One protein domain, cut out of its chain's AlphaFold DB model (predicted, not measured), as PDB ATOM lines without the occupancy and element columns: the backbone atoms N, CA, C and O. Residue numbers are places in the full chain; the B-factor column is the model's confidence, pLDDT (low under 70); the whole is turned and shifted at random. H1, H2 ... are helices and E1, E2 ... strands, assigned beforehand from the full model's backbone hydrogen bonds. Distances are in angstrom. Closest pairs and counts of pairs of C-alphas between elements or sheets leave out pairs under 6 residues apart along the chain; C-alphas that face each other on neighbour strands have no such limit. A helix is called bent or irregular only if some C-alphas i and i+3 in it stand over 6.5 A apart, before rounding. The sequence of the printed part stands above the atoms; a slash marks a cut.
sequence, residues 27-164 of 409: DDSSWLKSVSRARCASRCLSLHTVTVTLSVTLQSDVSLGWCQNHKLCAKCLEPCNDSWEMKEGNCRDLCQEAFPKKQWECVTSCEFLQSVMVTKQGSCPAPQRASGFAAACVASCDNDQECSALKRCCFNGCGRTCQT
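What this domain is: This is residues 27 to 164 of the 409 residues of the protein "Anosmin 1a" of Cynoglossus semilaevis (UniProt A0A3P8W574). Two lobes of unequal size are joined by a stretch with no named element: in the larger, H1, H3 and H5 make a bundle of three helices, with H4 packed on H5 and H2 at the corner by H3; in the smaller, long loops surround the little hairpin of E1 and E2, with H6 beside E2. Residues 53 to 59 stick out from the helical lobe. The printed part has 138 residues, with six named helices and then two named strands, in the order H1 H2 H3 H4 H5 H6 E1 E2; the class is mostly helix, and the sheet E1 - E2 is antiparallel. The whole is loose, with a radius of gyration of the C-alphas of 18.4 A and spans of 52 by 36 by 29 A.

Where its parts are: H1, residues 27 to 48, begins at C-alpha 27 (37.774, -36.632, 8.391) and is 32.4 A long. H2 is residues 60 to 69, 14.5 A, and H3 residues 71 to 80, 15.2 A. H3 is irregular: C-alphas 76 and 79 are 7.0 A apart. H4 is residues 91 to 98. H5, residues 104 to 118, is 21.6 A long and ends at C-alpha 118 (24.136, -40.194, 17.386). H6 is residues 132 to 135. E1 is residues 152 to 155, and E2, residues 160 to 163, ends at C-alpha 163 (16.015, -28.877, 10.247).

How they stand to each other: In the bundle, H1 touches H3 at a shallow tilt of 15 degrees, opposite ways, the closest C-alphas being those of Arg 37 and Cys 80, 4.7 A. H1 touches H5, closest at Ser 36 and Met 117, 5.7 A, at a shallow tilt of 32 degrees, only just short of steep. H3 and H5 touch and run the same way at 23 degrees, with C-alphas 76 and 106 closest, 4.6 A. H1 touches H2 with residues 45 to 48 alone, closest at Leu 45 and Cys 67, 6.8 A. H2 and H3 touch only at the corner, closest at Gln 68 and Ala 74, 4.6 A. H5 touches H4 with residues 106 to 111 alone, closest at Cys 91 and Val 107, 5.4 A. H3 and H4 are near each other. E1 and E2 form a hairpin, with N 152 and O 163 at 2.8 A and N 154 and O 161 at 2.9 A. The closest C-alphas of H6 and E2 are those of Ala 134 and Thr 161, 5.8 A; H5 is apart from both strands. Every O i to N i+4 pair is within hydrogen-bond range in H1, H4 and H5, against 5 of 6 in H2 and 3 of 6 in H3; H6 is too short for one.

The domain as a whole: The C-alphas farthest apart, those of Ser 55 and Cys 137, are 54.9 A from each other. The printed part has no cut. The links H1 to H2, H5 to H6 and H6 to E1 are long. The mean pLDDT of the printed part is 86.8, and residues 27 to 28, 50 to 61 and 87 to 89 are under 70.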
ATOM      1  N   ASP A  27      37.285 -37.623   7.401       52.19
ATOM      2  CA  ASP A  27      37.774 -36.632   8.391       52.19
ATOM      3  C   ASP A  27      36.664 -36.235   9.394       52.19
ATOM      4  O   ASP A  27      36.887 -36.160  10.606       52.19
ATOM      5  N   ASP A  28      35.422 -36.103   8.912       62.00
ATOM      6  CA  ASP A  28      34.268 -35.683   9.724       62.00
ATOM      7  C   ASP A  28      33.890 -36.712  10.803       62.00
ATOM      8  O   ASP A  28      33.541 -36.347  11.930       62.00
ATOM      9  N   SER A  29      34.016 -38.008  10.490       72.81
ATOM     10  CA  SER A  29      33.693 -39.088  11.433       72.81
ATOM     11  C   SER A  29      34.668 -39.157  12.614       72.81
ATOM     12  O   SER A  29      34.248 -39.392  13.750       72.81
ATOM     13  N   SER A  30      35.961 -38.916  12.372       81.56
ATOM     14  CA  SER A  30      36.981 -38.903  13.425       81.56
ATOM     15  C   SER A  30      36.753 -37.731  14.371       81.56
ATOM     16  O   SER A  30      36.765 -37.903  15.587       81.56
ATOM     17  N   TRP A  31      36.490 -36.547  13.819       83.94
ATOM     18  CA  TRP A  31      36.223 -35.351  14.609       83.94
ATOM     19  C   TRP A  31      34.988 -35.502  15.506       83.94
ATOM     20  O   TRP A  31      35.040 -35.151  16.689       83.94
ATOM     21  N   LEU A  32      33.889 -36.052  14.975       88.06
ATOM     22  CA  LEU A  32      32.652 -36.230  15.739       88.06
ATOM     23  C   LEU A  32      32.866 -37.143  16.956       88.06
ATOM     24  O   LEU A  32      32.351 -36.856  18.042       88.06
ATOM     25  N   LYS A  33      33.670 -38.204  16.801       90.00
ATOM     26  CA  LYS A  33      34.053 -39.107  17.897       90.00
ATOM     27  C   LYS A  33      34.840 -38.370  18.981       90.00
ATOM     28  O   LYS A  33      34.467 -38.445  20.151       90.00
ATOM     29  N   SER A  34      35.864 -37.605  18.603       91.25
ATOM     30  CA  SER A  34      36.693 -36.855  19.556       91.25
ATOM     31  C   SER A  34      35.894 -35.799  20.319       91.25
ATOM     32  O   SER A  34      36.019 -35.683  21.538       91.25
ATOM     33  N   VAL A  35      35.004 -35.070  19.633       92.88
ATOM     34  CA  VAL A  35      34.098 -34.113  20.286       92.88
ATOM     35  C   VAL A  35      33.169 -34.830  21.258       92.88
ATOM     36  O   VAL A  35      33.064 -34.403  22.403       92.88
ATOM     37  N   SER A  36      32.540 -35.934  20.855       94.25
ATOM     38  CA  SER A  36      31.633 -36.713  21.713       94.25
ATOM     39  C   SER A  36      32.321 -37.198  22.994       94.25
ATOM     40  O   SER A  36      31.798 -37.015  24.096       94.25
ATOM     41  N   ARG A  37      33.547 -37.716  22.872       94.31
ATOM     42  CA  ARG A  37      34.388 -38.123  24.007       94.31
ATOM     43  C   ARG A  37      34.781 -36.950  24.904       94.31
ATOM     44  O   ARG A  37      34.707 -37.061  26.126       94.31
ATOM     45  N   ALA A  38      35.126 -35.799  24.331       93.94
ATOM     46  CA  ALA A  38      35.426 -34.598  25.109       93.94
ATOM     47  C   ALA A  38      34.191 -34.055  25.856       93.94
ATOM     48  O   ALA A  38      34.315 -33.630  27.007       93.94
ATOM     49  N   ARG A  39      32.990 -34.128  25.258       95.62
ATOM     50  CA  ARG A  39      31.719 -33.807  25.937       95.62
ATOM     51  C   ARG A  39      31.475 -34.745  27.119       95.62
ATOM     52  O   ARG A  39      31.125 -34.280  28.201       95.62
ATOM     53  N   CYS A  40      31.691 -36.047  26.921       96.19
ATOM     54  CA  CYS A  40      31.599 -37.071  27.965       96.19
ATOM     55  C   CYS A  40      32.540 -36.751  29.135       96.19
ATOM     56  O   CYS A  40      32.093 -36.631  30.277       96.19
ATOM     57  N   ALA A  41      33.816 -36.482  28.842       94.81
ATOM     58  CA  ALA A  41      34.806 -36.153  29.860       94.81
ATOM     59  C   ALA A  41      34.466 -34.856  30.615       94.81
ATOM     60  O   ALA A  41      34.517 -34.822  31.844       94.81
ATOM     61  N   SER A  42      34.045 -33.801  29.907       93.94
ATOM     62  CA  SER A  42      33.590 -32.550  30.530       93.94
ATOM     63  C   SER A  42      32.386 -32.756  31.456       93.94
ATOM     64  O   SER A  42      32.344 -32.180  32.547       93.94
ATOM     65  N   ARG A  43      31.425 -33.608  31.079       95.06
ATOM     66  CA  ARG A  43      30.284 -33.944  31.941       95.06
ATOM     67  C   ARG A  43      30.742 -34.651  33.218       95.06
ATOM     68  O   ARG A  43      30.302 -34.269  34.297       95.06
ATOM     69  N   CYS A  44      31.657 -35.615  33.117       94.75
ATOM     70  CA  CYS A  44      32.237 -36.278  34.288       94.75
ATOM     71  C   CYS A  44      32.949 -35.294  35.219       94.75
ATOM     72  O   CYS A  44      32.733 -35.327  36.431       94.75
ATOM     73  N   LEU A  45      33.732 -34.366  34.658       92.19
ATOM     74  CA  LEU A  45      34.330 -33.284  35.435       92.19
ATOM     75  C   LEU A  45      33.245 -32.468  36.136       92.19
ATOM     76  O   LEU A  45      33.320 -32.293  37.346       92.19
ATOM     77  N   SER A  46      32.210 -32.035  35.418       90.81
ATOM     78  CA  SER A  46      31.110 -31.231  35.973       90.81
ATOM     79  C   SER A  46      30.409 -31.920  37.146       90.81
ATOM     80  O   SER A  46      30.076 -31.265  38.125       90.81
ATOM     81  N   LEU A  47      30.224 -33.240  37.081       91.00
ATOM     82  CA  LEU A  47      29.561 -34.016  38.134       91.00
ATOM     83  C   LEU A  47      30.426 -34.204  39.386       91.00
ATOM     84  O   LEU A  47      29.891 -34.289  40.489       91.00
ATOM     85  N   HIS A  48      31.750 -34.278  39.233       87.75
ATOM     86  CA  HIS A  48      32.643 -34.682  40.322       87.75
ATOM     87  C   HIS A  48      33.588 -33.582  40.822       87.75
ATOM     88  O   HIS A  48      34.140 -33.738  41.902       87.75
ATOM     89  N   THR A  49      33.763 -32.469  40.103       77.19
ATOM     90  CA  THR A  49      34.623 -31.347  40.544       77.19
ATOM     91  C   THR A  49      33.900 -30.290  41.380       77.19
ATOM     92  O   THR A  49      34.565 -29.469  42.005       77.19
ATOM     93  N   VAL A  50      32.564 -30.325  41.478       63.34
ATOM     94  CA  VAL A  50      31.776 -29.400  42.328       63.34
ATOM     95  C   VAL A  50      32.138 -29.522  43.820       63.34
ATOM     96  O   VAL A  50      31.938 -28.589  44.588       63.34
ATOM     97  N   THR A  51      32.765 -30.622  44.244       53.91
ATOM     98  CA  THR A  51      33.303 -30.792  45.606       53.91
ATOM     99  C   THR A  51      34.660 -30.106  45.838       53.91
ATOM    100  O   THR A  51      35.120 -30.051  46.975       53.91
ATOM    101  N   VAL A  52      35.304 -29.563  44.794       51.69
ATOM    102  CA  VAL A  52      36.667 -28.980  44.817       51.69
ATOM    103  C   VAL A  52      36.656 -27.441  44.699       51.69
ATOM    104  O   VAL A  52      37.669 -26.780  44.923       51.69
ATOM    105  N   THR A  53      35.513 -26.821  44.389       48.06
ATOM    106  CA  THR A  53      35.398 -25.400  43.991       48.06
ATOM    107  C   THR A  53      35.517 -24.354  45.110       48.06
ATOM    108  O   THR A  53      35.135 -23.207  44.899       48.06
ATOM    109  N   LEU A  54      36.092 -24.679  46.271       47.50
ATOM    110  CA  LEU A  54      36.387 -23.672  47.303       47.50
ATOM    111  C   LEU A  54      37.789 -23.049  47.200       47.50
ATOM    112  O   LEU A  54      38.143 -22.271  48.083       47.50
ATOM    113  N   SER A  55      38.615 -23.348  46.180       43.12
ATOM    114  CA  SER A  55      40.003 -22.835  46.221       43.12
ATOM    115  C   SER A  55      40.691 -22.357  44.941       43.12
ATOM    116  O   SER A  55      41.573 -21.519  45.084       43.12
ATOM    117  N   VAL A  56      40.388 -22.790  43.709       42.44
ATOM    118  CA  VAL A  56      41.212 -22.346  42.556       42.44
ATOM    119  C   VAL A  56      40.449 -22.394  41.226       42.44
ATOM    120  O   VAL A  56      39.812 -23.394  40.901       42.44
ATOM    121  N   THR A  57      40.583 -21.348  40.399       45.75
ATOM    122  CA  THR A  57      40.305 -21.391  38.950       45.75
ATOM    123  C   THR A  57      41.296 -22.341  38.270       45.75
ATOM    124  O   THR A  57      42.363 -21.923  37.813       45.75
ATOM    125  N   LEU A  58      40.991 -23.638  38.275       49.22
ATOM    126  CA  LEU A  58      41.869 -24.680  37.748       49.22
ATOM    127  C   LEU A  58      41.861 -24.690  36.210       49.22
ATOM    128  O   LEU A  58      40.811 -24.631  35.572       49.22
ATOM    129  N   GLN A  59      43.050 -24.784  35.613       59.00
ATOM    130  CA  GLN A  59      43.212 -25.075  34.186       59.00
ATOM    131  C   GLN A  59      42.728 -26.508  33.883       59.00
ATOM    132  O   GLN A  59      42.865 -27.394  34.727       59.00
ATOM    133  N   SER A  60      42.197 -26.741  32.677       59.38
ATOM    134  CA  SER A  60      41.599 -28.020  32.236       59.38
ATOM    135  C   SER A  60      42.462 -29.253  32.510       59.38
ATOM    136  O   SER A  60      41.940 -30.288  32.919       59.38
ATOM    137  N   ASP A  61      43.774 -29.137  32.317       62.22
ATOM    138  CA  ASP A  61      44.726 -30.244  32.458       62.22
ATOM    139  C   ASP A  61      44.854 -30.690  33.913       62.22
ATOM    140  O   ASP A  61      44.930 -31.881  34.209       62.22
ATOM    141  N   VAL A  62      44.785 -29.736  34.842       71.12
ATOM    142  CA  VAL A  62      44.807 -30.023  36.276       71.12
ATOM    143  C   VAL A  62      43.499 -30.704  36.695       71.12
ATOM    144  O   VAL A  62      43.517 -31.633  37.500       71.12
ATOM    145  N   SER A  63      42.361 -30.301  36.115       79.19
ATOM    146  CA  SER A  63      41.055 -30.916  36.391       79.19
ATOM    147  C   SER A  63      40.954 -32.352  35.870       79.19
ATOM    148  O   SER A  63      40.447 -33.222  36.580       79.19
ATOM    149  N   LEU A  64      41.452 -32.620  34.656       84.38
ATOM    150  CA  LEU A  64      41.506 -33.973  34.094       84.38
ATOM    151  C   LEU A  64      42.451 -34.873  34.894       84.38
ATOM    152  O   LEU A  64      42.046 -35.970  35.279       84.38
ATOM    153  N   GLY A  65      43.653 -34.388  35.220       84.25
ATOM    154  CA  GLY A  65      44.610 -35.127  36.047       84.25
ATOM    155  C   GLY A  65      44.070 -35.440  37.448       84.25
ATOM    156  O   GLY A  65      44.266 -36.542  37.959       84.25
ATOM    157  N   TRP A  66      43.324 -34.520  38.066       86.88
ATOM    158  CA  TRP A  66      42.624 -34.800  39.324       86.88
ATOM    159  C   TRP A  66      41.564 -35.899  39.158       86.88
ATOM    160  O   TRP A  66      41.524 -36.848  39.941       86.88
ATOM    161  N   CYS A  67      40.728 -35.803  38.122       90.06
ATOM    162  CA  CYS A  67      39.627 -36.736  37.890       90.06
ATOM    163  C   CYS A  67      40.114 -38.167  37.629       90.06
ATOM    164  O   CYS A  67      39.534 -39.110  38.162       90.06
ATOM    165  N   GLN A  68      41.216 -38.325  36.892       90.88
ATOM    166  CA  GLN A  68      41.868 -39.621  36.669       90.88
ATOM    167  C   GLN A  68      42.309 -40.297  37.975       90.88
ATOM    168  O   GLN A  68      42.272 -41.518  38.080       90.88
ATOM    169  N   ASN A  69      42.677 -39.514  38.992       89.25
ATOM    170  CA  ASN A  69      43.089 -40.029  40.297       89.25
ATOM    171  C   ASN A  69      41.916 -40.198  41.282       89.25
ATOM    172  O   ASN A  69      42.048 -40.864  42.311       89.25
ATOM    173  N   HIS A  70      40.749 -39.617  40.992       90.50
ATOM    174  CA  HIS A  70      39.572 -39.697  41.852       90.50
ATOM    175  C   HIS A  70      38.710 -40.924  41.515       90.50
ATOM    176  O   HIS A  70      38.141 -41.009  40.430       90.50
ATOM    177  N   LYS A  71      38.519 -41.842  42.477       89.94
ATOM    178  CA  LYS A  71      37.881 -43.163  42.269       89.94
ATOM    179  C   LYS A  71      36.562 -43.138  41.484       89.94
ATOM    180  O   LYS A  71      36.359 -43.992  40.629       89.94
ATOM    181  N   LEU A  72      35.656 -42.205  41.784       91.56
ATOM    182  CA  LEU A  72      34.358 -42.117  41.093       91.56
ATOM    183  C   LEU A  72      34.473 -41.411  39.735       91.56
ATOM    184  O   LEU A  72      33.795 -41.779  38.782       91.56
ATOM    185  N   CYS A  73      35.371 -40.430  39.633       92.62
ATOM    186  CA  CYS A  73      35.523 -39.626  38.423       92.62
ATOM    187  C   CYS A  73      36.266 -40.422  37.340       92.62
ATOM    188  O   CYS A  73      35.842 -40.426  36.191       92.62
ATOM    189  N   ALA A  74      37.286 -41.193  37.728       93.12
ATOM    190  CA  ALA A  74      37.990 -42.127  36.859       93.12
ATOM    191  C   ALA A  74      37.038 -43.167  36.243       93.12
ATOM    192  O   ALA A  74      37.051 -43.364  35.033       93.12
ATOM    193  N   LYS A  75      36.128 -43.745  37.043       94.62
ATOM    194  CA  LYS A  75      35.079 -44.651  36.538       94.62
ATOM    195  C   LYS A  75      34.144 -43.976  35.536       94.62
ATOM    196  O   LYS A  75      33.764 -44.595  34.551       94.62
ATOM    197  N   CYS A  76      33.773 -42.718  35.785       95.62
ATOM    198  CA  CYS A  76      32.988 -41.927  34.838       95.62
ATOM    199  C   CYS A  76      33.768 -41.667  33.539       95.62
ATOM    200  O   CYS A  76      33.182 -41.715  32.462       95.62
ATOM    201  N   LEU A  77      35.079 -41.412  33.617       94.69
ATOM    202  CA  LEU A  77      35.922 -41.132  32.452       94.69
ATOM    203  C   LEU A  77      36.201 -42.346  31.566       94.69
ATOM    204  O   LEU A  77      36.534 -42.136  30.401       94.69
ATOM    205  N   GLU A  78      36.070 -43.570  32.082       94.19
ATOM    206  CA  GLU A  78      36.441 -44.791  31.356       94.19
ATOM    207  C   GLU A  78      35.805 -44.874  29.955       94.19
ATOM    208  O   GLU A  78      36.551 -44.983  28.977       94.19
ATOM    209  N   PRO A  79      34.479 -44.674  29.780       95.00
ATOM    210  CA  PRO A  79      33.869 -44.713  28.452       95.00
ATOM    211  C   PRO A  79      34.285 -43.543  27.557       95.00
ATOM    212  O   PRO A  79      34.232 -43.636  26.335       95.00
ATOM    213  N   CYS A  80      34.702 -42.420  28.148       94.38
ATOM    214  CA  CYS A  80      35.102 -41.219  27.419       94.38
ATOM    215  C   CYS A  80      36.517 -41.325  26.817       94.38
ATOM    216  O   CYS A  80      36.948 -40.412  26.099       94.38
ATOM    217  N   ASN A  81      37.273 -42.376  27.140       91.81
ATOM    218  CA  ASN A  81      38.638 -42.545  26.664       91.81
ATOM    219  C   ASN A  81      38.688 -43.030  25.205       91.81
ATOM    220  O   ASN A  81      37.738 -43.606  24.677       91.81
ATOM    221  N   ASP A  82      39.813 -42.796  24.529       86.62
ATOM    222  CA  ASP A  82      39.950 -43.153  23.116       86.62
ATOM    223  C   ASP A  82      40.084 -44.660  22.882       86.62
ATOM    224  O   ASP A  82      39.667 -45.146  21.829       86.62
ATOM    225  N   SER A  83      40.583 -45.381  23.892       86.81
ATOM    226  CA  SER A  83      40.671 -46.843  23.937       86.81
ATOM    227  C   SER A  83      39.326 -47.539  24.144       86.81
ATOM    228  O   SER A  83      39.254 -48.753  23.982       86.81
ATOM    229  N   TRP A  84      38.271 -46.809  24.523       88.12
ATOM    230  CA  TRP A  84      36.958 -47.407  24.725       88.12
ATOM    231  C   TRP A  84      36.319 -47.748  23.375       88.12
ATOM    232  O   TRP A  84      35.953 -46.862  22.587       88.12
ATOM    233  N   GLU A  85      36.194 -49.047  23.113       82.88
ATOM    234  CA  GLU A  85      35.521 -49.579  21.936       82.88
ATOM    235  C   GLU A  85      34.027 -49.756  22.212       82.88
ATOM    236  O   GLU A  85      33.601 -50.652  22.939       82.88
ATOM    237  N   MET A  86      33.216 -48.907  21.584       75.12
ATOM    238  CA  MET A  86      31.764 -49.074  21.552       75.12
ATOM    239  C   MET A  86      31.412 -50.239  20.618       75.12
ATOM    240  O   MET A  86      31.202 -50.033  19.423       75.12
ATOM    241  N   LYS A  87      31.399 -51.465  21.147       68.06
ATOM    242  CA  LYS A  87      30.827 -52.638  20.461       68.06
ATOM    243  C   LYS A  87      29.292 -52.559  20.480       68.06
ATOM    244  O   LYS A  87      28.734 -51.740  21.210       68.06
ATOM    245  N   GLU A  88      28.609 -53.412  19.711       66.62
ATOM    246  CA  GLU A  88      27.140 -53.595  19.740       66.62
ATOM    247  C   GLU A  88      26.661 -54.237  21.063       66.62
ATOM    248  O   GLU A  88      26.005 -55.273  21.083       66.62
ATOM    249  N   GLY A  89      27.034 -53.644  22.198       69.62
ATOM    250  CA  GLY A  89      26.716 -54.108  23.542       69.62
ATOM    251  C   GLY A  89      26.044 -53.014  24.367       69.62
ATOM    252  O   GLY A  89      26.218 -51.816  24.129       69.62
ATOM    253  N   ASN A  90      25.268 -53.432  25.364       87.75
ATOM    254  CA  ASN A  90      24.672 -52.517  26.325       87.75
ATOM    255  C   ASN A  90      25.770 -51.911  27.219       87.75
ATOM    256  O   ASN A  90      26.674 -52.612  27.674       87.75
ATOM    257  N   CYS A  91      25.664 -50.618  27.531       92.19
ATOM    258  CA  CYS A  91      26.568 -49.929  28.452       92.19
ATOM    259  C   CYS A  91      26.703 -50.630  29.808       92.19
ATOM    260  O   CYS A  91      27.766 -50.576  30.426       92.19
ATOM    261  N   ARG A  92      25.647 -51.309  30.274       92.00
ATOM    262  CA  ARG A  92      25.693 -52.102  31.506       92.00
ATOM    263  C   ARG A  92      26.737 -53.218  31.441       92.00
ATOM    264  O   ARG A  92      27.498 -53.350  32.395       92.00
ATOM    265  N   ASP A  93      26.781 -53.968  30.348       90.62
ATOM    266  CA  ASP A  93      27.651 -55.138  30.218       90.62
ATOM    267  C   ASP A  93      29.106 -54.693  30.051       90.62
ATOM    268  O   ASP A  93      29.978 -55.120  30.805       90.62
ATOM    269  N   LEU A  94      29.344 -53.709  29.174       91.12
ATOM    270  CA  LEU A  94      30.670 -53.117  28.961       91.12
ATOM    271  C   LEU A  94      31.262 -52.549  30.263       91.12
ATOM    272  O   LEU A  94      32.432 -52.752  30.584       91.12
ATOM    273  N   CYS A  95      30.448 -51.846  31.053       92.62
ATOM    274  CA  CYS A  95      30.896 -51.301  32.333       92.62
ATOM    275  C   CYS A  95      31.054 -52.359  33.428       92.62
ATOM    276  O   CYS A  95      31.809 -52.124  34.371       92.62
ATOM    277  N   GLN A  96      30.361 -53.497  33.333       91.94
ATOM    278  CA  GLN A  96      30.515 -54.605  34.272       91.94
ATOM    279  C   GLN A  96      31.841 -55.337  34.058       91.94
ATOM    280  O   GLN A  96      32.496 -55.698  35.037       91.94
ATOM    281  N   GLU A  97      32.258 -55.499  32.799       89.31
ATOM    282  CA  GLU A  97      33.577 -56.032  32.443       89.31
ATOM    283  C   GLU A  97      34.705 -55.145  32.986       89.31
ATOM    284  O   GLU A  97      35.648 -55.643  33.601       89.31
ATOM    285  N   ALA A  98      34.581 -53.824  32.823       89.12
ATOM    286  CA  ALA A  98      35.569 -52.870  33.325       89.12
ATOM    287  C   ALA A  98      35.540 -52.728  34.860       89.12
ATOM    288  O   ALA A  98      36.583 -52.587  35.504       89.12
ATOM    289  N   PHE A  99      34.350 -52.764  35.473       91.50
ATOM    290  CA  PHE A  99      34.153 -52.503  36.899       91.50
ATOM    291  C   PHE A  99      33.127 -53.459  37.535       91.50
ATOM    292  O   PHE A  99      31.949 -53.117  37.648       91.50
ATOM    293  N   PRO A 100      33.566 -54.585  38.129       84.06
ATOM    294  CA  PRO A 100      32.665 -55.588  38.715       84.06
ATOM    295  C   PRO A 100      31.783 -55.103  39.882       84.06
ATOM    296  O   PRO A 100      30.853 -55.792  40.297       84.06
ATOM    297  N   LYS A 101      32.088 -53.944  40.487       82.75
ATOM    298  CA  LYS A 101      31.340 -53.367  41.620       82.75
ATOM    299  C   LYS A 101      31.178 -51.857  41.459       82.75
ATOM    300  O   LYS A 101      32.158 -51.149  41.210       82.75
ATOM    301  N   LYS A 102      29.969 -51.349  41.746       76.69
ATOM    302  CA  LYS A 102      29.610 -49.914  41.691       76.69
ATOM    303  C   LYS A 102      29.998 -49.298  40.337       76.69
ATOM    304  O   LYS A 102      30.961 -48.538  40.257       76.69
ATOM    305  N   GLN A 103      29.286 -49.706  39.289       84.50
ATOM    306  CA  GLN A 103      29.542 -49.313  37.897       84.50
ATOM    307  C   GLN A 103      28.651 -48.162  37.405       84.50
ATOM    308  O   GLN A 103      28.649 -47.860  36.215       84.50
ATOM    309  N   TRP A 104      27.843 -47.549  38.276       91.56
ATOM    310  CA  TRP A 104      26.797 -46.621  37.837       91.56
ATOM    311  C   TRP A 104      27.365 -45.346  37.203       91.56
ATOM    312  O   TRP A 104      26.804 -44.848  36.227       91.56
ATOM    313  N   GLU A 105      28.517 -44.876  37.685       94.44
ATOM    314  CA  GLU A 105      29.255 -43.755  37.100       94.44
ATOM    315  C   GLU A 105      29.683 -44.054  35.657       94.44
ATOM    316  O   GLU A 105      29.506 -43.204  34.787       94.44
ATOM    317  N   CYS A 106      30.171 -45.272  35.397       95.44
ATOM    318  CA  CYS A 106      30.543 -45.734  34.056       95.44
ATOM    319  C   CYS A 106      29.310 -45.879  33.155       95.44
ATOM    320  O   CYS A 106      29.295 -45.371  32.039       95.44
ATOM    321  N   VAL A 107      28.242 -46.528  33.633       95.12
ATOM    322  CA  VAL A 107      27.034 -46.747  32.815       95.12
ATOM    323  C   VAL A 107      26.432 -45.408  32.390       95.12
ATOM    324  O   VAL A 107      26.156 -45.196  31.213       95.12
ATOM    325  N   THR A 108      26.328 -44.463  33.325       95.31
ATOM    326  CA  THR A 108      25.752 -43.135  33.072       95.31
ATOM    327  C   THR A 108      26.580 -42.300  32.088       95.31
ATOM    328  O   THR A 108      26.025 -41.469  31.358       95.31
ATOM    329  N   SER A 109      27.910 -42.443  32.075       96.38
ATOM    330  CA  SER A 109      28.762 -41.755  31.100       96.38
ATOM    331  C   SER A 109      28.794 -42.468  29.749       96.38
ATOM    332  O   SER A 109      28.793 -41.788  28.725       96.38
ATOM    333  N   CYS A 110      28.721 -43.799  29.731       95.81
ATOM    334  CA  CYS A 110      28.590 -44.598  28.515       95.81
ATOM    335  C   CYS A 110      27.282 -44.289  27.771       95.81
ATOM    336  O   CYS A 110      27.324 -43.969  26.585       95.81
ATOM    337  N   GLU A 111      26.136 -44.295  28.461       95.06
ATOM    338  CA  GLU A 111      24.829 -43.980  27.860       95.06
ATOM    339  C   GLU A 111      24.805 -42.551  27.309       95.06
ATOM    340  O   GLU A 111      24.324 -42.291  26.202       95.06
ATOM    341  N   PHE A 112      25.392 -41.611  28.056       95.81
ATOM    342  CA  PHE A 112      25.558 -40.243  27.583       95.81
ATOM    343  C   PHE A 112      26.429 -40.181  26.328       95.81
ATOM    344  O   PHE A 112      26.053 -39.500  25.374       95.81
ATOM    345  N   LEU A 113      27.560 -40.892  26.302       95.19
ATOM    346  CA  LEU A 113      28.441 -40.945  25.139       95.19
ATOM    347  C   LEU A 113      27.723 -41.530  23.917       95.19
ATOM    348  O   LEU A 113      27.769 -40.915  22.853       95.19
ATOM    349  N   GLN A 114      27.010 -42.651  24.070       92.56
ATOM    350  CA  GLN A 114      26.192 -43.240  23.001       92.56
ATOM    351  C   GLN A 114      25.178 -42.224  22.461       92.56
ATOM    352  O   GLN A 114      25.087 -42.023  21.249       92.56
ATOM    353  N   SER A 115      24.482 -41.511  23.352       92.25
ATOM    354  CA  SER A 115      23.514 -40.480  22.972       92.25
ATOM    355  C   SER A 115      24.152 -39.345  22.162       92.25
ATOM    356  O   SER A 115      23.646 -38.994  21.091       92.25
ATOM    357  N   VAL A 116      25.281 -38.782  22.611       93.12
ATOM    358  CA  VAL A 116      25.922 -37.641  21.925       93.12
ATOM    359  C   VAL A 116      26.684 -38.024  20.655       93.12
ATOM    360  O   VAL A 116      26.992 -37.138  19.865       93.12
ATOM    361  N   MET A 117      26.964 -39.311  20.434       90.19
ATOM    362  CA  MET A 117      27.533 -39.802  19.173       90.19
ATOM    363  C   MET A 117      26.493 -39.851  18.047       90.19
ATOM    364  O   MET A 117      26.843 -39.632  16.888       90.19
ATOM    365  N   VAL A 118      25.223 -40.109  18.377       89.06
ATOM    366  CA  VAL A 118      24.136 -40.194  17.386       89.06
ATOM    367  C   VAL A 118      23.318 -38.910  17.271       89.06
ATOM    368  O   VAL A 118      22.677 -38.700  16.244       89.06
ATOM    369  N   THR A 119      23.367 -38.027  18.274       91.69
ATOM    370  CA  THR A 119      22.674 -36.730  18.258       91.69
ATOM    371  C   THR A 119      23.613 -35.562  17.975       91.69
ATOM    372  O   THR A 119      24.662 -35.398  18.599       91.69
ATOM    373  N   LYS A 120      23.206 -34.679  17.061       92.19
ATOM    374  CA  LYS A 120      23.935 -33.435  16.778       92.19
ATOM    375  C   LYS A 120      23.685 -32.383  17.858       92.19
ATOM    376  O   LYS A 120      22.883 -32.561  18.767       92.19
ATOM    377  N   GLN A 121      24.415 -31.277  17.798       93.31
ATOM    378  CA  GLN A 121      24.327 -30.203  18.789       93.31
ATOM    379  C   GLN A 121      23.087 -29.312  18.582       93.31
ATOM    380  O   GLN A 121      22.648 -29.101  17.453       93.31
ATOM    381  N   GLY A 122      22.565 -28.745  19.675       92.88
ATOM    382  CA  GLY A 122      21.356 -27.908  19.687       92.88
ATOM    383  C   GLY A 122      20.067 -28.730  19.737       92.88
ATOM    384  O   GLY A 122      20.119 -29.951  19.714       92.88
ATOM    385  N   SER A 123      18.910 -28.082  19.806       93.44
ATOM    386  CA  SER A 123      17.606 -28.749  19.951       93.44
ATOM    387  C   SER A 123      16.761 -28.614  18.690       93.44
ATOM    388  O   SER A 123      16.938 -27.670  17.918       93.44
ATOM    389  N   CYS A 124      15.815 -29.528  18.481       94.75
ATOM    390  CA  CYS A 124      14.821 -29.351  17.425       94.75
ATOM    391  C   CYS A 124      13.936 -28.126  17.715       94.75
ATOM    392  O   CYS A 124      13.554 -27.918  18.872       94.75
ATOM    393  N   PRO A 125      13.620 -27.302  16.702       94.00
ATOM    394  CA  PRO A 125      12.645 -26.237  16.863       94.00
ATOM    395  C   PRO A 125      11.251 -26.820  17.107       94.00
ATOM    396  O   PRO A 125      10.960 -27.963  16.756       94.00
ATOM    397  N   ALA A 126      10.380 -26.018  17.719       94.25
ATOM    398  CA  ALA A 126       8.992 -26.410  17.920       94.25
ATOM    399  C   ALA A 126       8.301 -26.652  16.559       94.25
ATOM    400  O   ALA A 126       8.491 -25.827  15.658       94.25
ATOM    401  N   PRO A 127       7.475 -27.706  16.407       92.88
ATOM    402  CA  PRO A 127       6.761 -28.023  15.165       92.88
ATOM    403  C   PRO A 127       6.046 -26.832  14.519       92.88
ATOM    404  O   PRO A 127       6.093 -26.654  13.309       92.88
ATOM    405  N   GLN A 128       5.462 -25.952  15.332       91.25
ATOM    406  CA  GLN A 128       4.719 -24.772  14.879       91.25
ATOM    407  C   GLN A 128       5.604 -23.715  14.198       91.25
ATOM    408  O   GLN A 128       5.096 -22.841  13.505       91.25
ATOM    409  N   ARG A 129       6.927 -23.761  14.408       88.81
ATOM    410  CA  ARG A 129       7.900 -22.869  13.756       88.81
ATOM    411  C   ARG A 129       8.438 -23.441  12.445       88.81
ATOM    412  O   ARG A 129       9.213 -22.765  11.767       88.81
ATOM    413  N   ALA A 130       8.084 -24.678  12.102       87.75
ATOM    414  CA  ALA A 130       8.493 -25.277  10.845       87.75
ATOM    415  C   ALA A 130       7.851 -24.517   9.673       87.75
ATOM    416  O   ALA A 130       6.676 -24.164   9.707       87.75
ATOM    417  N   SER A 131       8.627 -24.251   8.624       88.88
ATOM    418  CA  SER A 131       8.158 -23.556   7.420       88.88
ATOM    419  C   SER A 131       8.847 -24.097   6.166       88.88
ATOM    420  O   SER A 131       9.904 -24.732   6.244       88.88
ATOM    421  N   GLY A 132       8.234 -23.889   4.997       90.94
ATOM    422  CA  GLY A 132       8.722 -24.448   3.733       90.94
ATOM    423  C   GLY A 132       8.867 -25.971   3.805       90.94
ATOM    424  O   GLY A 132       8.003 -26.655   4.353       90.94
ATOM    425  N   PHE A 133       9.992 -26.509   3.319       89.19
ATOM    426  CA  PHE A 133      10.265 -27.952   3.386       89.19
ATOM    427  C   PHE A 133      10.324 -28.486   4.826       89.19
ATOM    428  O   PHE A 133       9.991 -29.642   5.062       89.19
ATOM    429  N   ALA A 134      10.682 -27.657   5.814       91.00
ATOM    430  CA  ALA A 134      10.736 -28.110   7.200       91.00
ATOM    431  C   ALA A 134       9.351 -28.503   7.744       91.00
ATOM    432  O   ALA A 134       9.298 -29.341   8.637       91.00
ATOM    433  N   ALA A 135       8.256 -27.960   7.197       91.81
ATOM    434  CA  ALA A 135       6.871 -28.279   7.568       91.81
ATOM    435  C   ALA A 135       6.226 -29.371   6.692       91.81
ATOM    436  O   ALA A 135       5.064 -29.713   6.894       91.81
ATOM    437  N   ALA A 136       6.951 -29.918   5.709       93.94
ATOM    438  CA  ALA A 136       6.408 -30.932   4.813       93.94
ATOM    439  C   ALA A 136       6.079 -32.229   5.567       93.94
ATOM    440  O   ALA A 136       6.869 -32.708   6.385       93.94
ATOM    441  N   CYS A 137       4.930 -32.826   5.252       95.25
ATOM    442  CA  CYS A 137       4.469 -34.066   5.866       95.25
ATOM    443  C   CYS A 137       5.137 -35.299   5.244       95.25
ATOM    444  O   CYS A 137       4.500 -36.115   4.585       95.25
ATOM    445  N   VAL A 138       6.456 -35.384   5.389       95.00
ATOM    446  CA  VAL A 138       7.288 -36.450   4.825       95.00
ATOM    447  C   VAL A 138       8.233 -36.981   5.895       95.00
ATOM    448  O   VAL A 138       8.647 -36.235   6.780       95.00
ATOM    449  N   ALA A 139       8.586 -38.261   5.818       94.31
ATOM    450  CA  ALA A 139       9.671 -38.845   6.599       94.31
ATOM    451  C   ALA A 139      10.946 -38.813   5.748       94.31
ATOM    452  O   ALA A 139      11.237 -39.751   5.014       94.31
ATOM    453  N   SER A 140      11.661 -37.686   5.771       94.50
ATOM    454  CA  SER A 140      12.897 -37.515   4.994       94.50
ATOM    455  C   SER A 140      14.149 -37.964   5.748       94.50
ATOM    456  O   SER A 140      15.243 -37.857   5.200       94.50
ATOM    457  N   CYS A 141      14.008 -38.311   7.026       95.50
ATOM    458  CA  CYS A 141      15.086 -38.784   7.879       95.50
ATOM    459  C   CYS A 141      14.529 -39.562   9.077       95.50
ATOM    460  O   CYS A 141      13.438 -39.246   9.568       95.50
ATOM    461  N   ASP A 142      15.334 -40.474   9.614       94.56
ATOM    462  CA  ASP A 142      15.052 -41.160  10.879       94.56
ATOM    463  C   ASP A 142      15.920 -40.625  12.027       94.56
ATOM    464  O   ASP A 142      15.434 -40.394  13.144       94.56
ATOM    465  N   ASN A 143      17.191 -40.335  11.742       93.00
ATOM    466  CA  ASN A 143      18.178 -39.866  12.714       93.00
ATOM    467  C   ASN A 143      19.024 -38.692  12.185       93.00
ATOM    468  O   ASN A 143      19.012 -38.349  11.004       93.00
ATOM    469  N   ASP A 144      19.778 -38.049  13.083       94.25
ATOM    470  CA  ASP A 144      20.568 -36.862  12.745       94.25
ATOM    471  C   ASP A 144      21.699 -37.142  11.736       94.25
ATOM    472  O   ASP A 144      22.148 -36.200  11.081       94.25
ATOM    473  N   GLN A 145      22.170 -38.389  11.598       90.19
ATOM    474  CA  GLN A 145      23.285 -38.742  10.706       90.19
ATOM    475  C   GLN A 145      22.888 -38.688   9.228       90.19
ATOM    476  O   GLN A 145      23.719 -38.363   8.386       90.19
ATOM    477  N   GLU A 146      21.610 -38.915   8.918       93.69
ATOM    478  CA  GLU A 146      21.056 -38.775   7.562       93.69
ATOM    479  C   GLU A 146      20.960 -37.311   7.117       93.69
ATOM    480  O   GLU A 146      20.870 -37.001   5.928       93.69
ATOM    481  N   CYS A 147      21.016 -36.378   8.066       92.62
ATOM    482  CA  CYS A 147      20.977 -34.961   7.767       92.62
ATOM    483  C   CYS A 147      22.373 -34.414   7.440       92.62
ATOM    484  O   CYS A 147      23.355 -34.678   8.127       92.62
ATOM    485  N   SER A 148      22.474 -33.549   6.432       91.00
ATOM    486  CA  SER A 148      23.735 -32.883   6.081       91.00
ATOM    487  C   SER A 148      24.186 -31.873   7.147       91.00
ATOM    488  O   SER A 148      23.353 -31.152   7.713       91.00
ATOM    489  N   ALA A 149      25.500 -31.713   7.329       87.94
ATOM    490  CA  ALA A 149      26.102 -30.681   8.180       87.94
ATOM    491  C   ALA A 149      25.528 -30.684   9.615       87.94
ATOM    492  O   ALA A 149      25.406 -31.736  10.236       87.94
ATOM    493  N   LEU A 150      25.156 -29.518  10.153       89.38
ATOM    494  CA  LEU A 150      24.640 -29.367  11.520       89.38
ATOM    495  C   LEU A 150      23.122 -29.593  11.644       89.38
ATOM    496  O   LEU A 150      22.576 -29.411  12.729       89.38
ATOM    497  N   LYS A 151      22.423 -29.957  10.556       93.38
ATOM    498  CA  LYS A 151      20.968 -30.167  10.590       93.38
ATOM    499  C   LYS A 151      20.613 -31.425  11.377       93.38
ATOM    500  O   LYS A 151      21.308 -32.434  11.260       93.38
ATOM    501  N   ARG A 152      19.519 -31.347  12.127       94.88
ATOM    502  CA  ARG A 152      18.950 -32.423  12.944       94.88
ATOM    503  C   ARG A 152      17.712 -33.009  12.290       94.88
ATOM    504  O   ARG A 152      16.988 -32.281  11.616       94.88
ATOM    505  N   CYS A 153      17.450 -34.285  12.529       96.31
ATOM    506  CA  CYS A 153      16.210 -34.917  12.127       96.31
ATOM    507  C   CYS A 153      15.114 -34.603  13.145       96.31
ATOM    508  O   CYS A 153      15.120 -35.109  14.268       96.31
ATOM    509  N   CYS A 154      14.187 -33.732  12.762       96.38
ATOM    510  CA  CYS A 154      13.206 -33.161  13.672       96.38
ATOM    511  C   CYS A 154      11.786 -33.500  13.240       96.38
ATOM    512  O   CYS A 154      11.423 -33.355  12.072       96.38
ATOM    513  N   PHE A 155      10.972 -33.907  14.213       96.06
ATOM    514  CA  PHE A 155       9.537 -34.052  14.024       96.06
ATOM    515  C   PHE A 155       8.889 -32.675  13.868       96.06
ATOM    516  O   PHE A 155       9.139 -31.773  14.668       96.06
ATOM    517  N   ASN A 156       8.055 -32.516  12.845       94.50
ATOM    518  CA  ASN A 156       7.417 -31.242  12.501       94.50
ATOM    519  C   ASN A 156       5.894 -31.234  12.707       94.50
ATOM    520  O   ASN A 156       5.229 -30.308  12.255       94.50
ATOM    521  N   GLY A 157       5.338 -32.231  13.402       94.75
ATOM    522  CA  GLY A 157       3.904 -32.327  13.695       94.75
ATOM    523  C   GLY A 157       3.186 -33.431  12.922       94.75
ATOM    524  O   GLY A 157       2.187 -33.944  13.416       94.75
ATOM    525  N   CYS A 158       3.711 -33.852  11.768       94.75
ATOM    526  CA  CYS A 158       3.160 -34.991  11.026       94.75
ATOM    527  C   CYS A 158       4.211 -35.832  10.273       94.75
ATOM    528  O   CYS A 158       3.955 -36.992   9.967       94.75
ATOM    529  N   GLY A 159       5.409 -35.291  10.033       94.69
ATOM    530  CA  GLY A 159       6.557 -35.991   9.458       94.69
ATOM    531  C   GLY A 159       7.866 -35.677  10.192       94.69
ATOM    532  O   GLY A 159       7.876 -35.086  11.276       94.69
ATOM    533  N   ARG A 160       8.994 -36.079   9.596       96.81
ATOM    534  CA  ARG A 160      10.352 -35.825  10.097       96.81
ATOM    535  C   ARG A 160      11.209 -35.255   8.980       96.81
ATOM    536  O   ARG A 160      11.326 -35.859   7.918       96.81
ATOM    537  N   THR A 161      11.821 -34.102   9.224       96.44
ATOM    538  CA  THR A 161      12.661 -33.430   8.228       96.44
ATOM    539  C   THR A 161      13.975 -32.952   8.828       96.44
ATOM    540  O   THR A 161      14.087 -32.721  10.033       96.44
ATOM    541  N   CYS A 162      14.990 -32.788   7.978       95.75
ATOM    542  CA  CYS A 162      16.272 -32.224   8.383       95.75
ATOM    543  C   CYS A 162      16.174 -30.707   8.585       95.75
ATOM    544  O   CYS A 162      16.105 -29.941   7.620       95.75
ATOM    545  N   GLN A 163      16.227 -30.265   9.838       94.94
ATOM    546  CA  GLN A 163      16.015 -28.877  10.247       94.94
ATOM    547  C   GLN A 163      17.256 -28.278  10.909       94.94
ATOM    548  O   GLN A 163      18.074 -28.978  11.510       94.94
ATOM    549  N   THR A 164      17.411 -26.959  10.800       93.56
ATOM    550  CA  THR A 164      18.458 -26.235  11.530       93.56
ATOM    551  C   THR A 164      18.109 -26.230  13.021       93.56
ATOM    552  O   THR A 164      17.013 -25.791  13.373       93.56
TER     553      THR A 164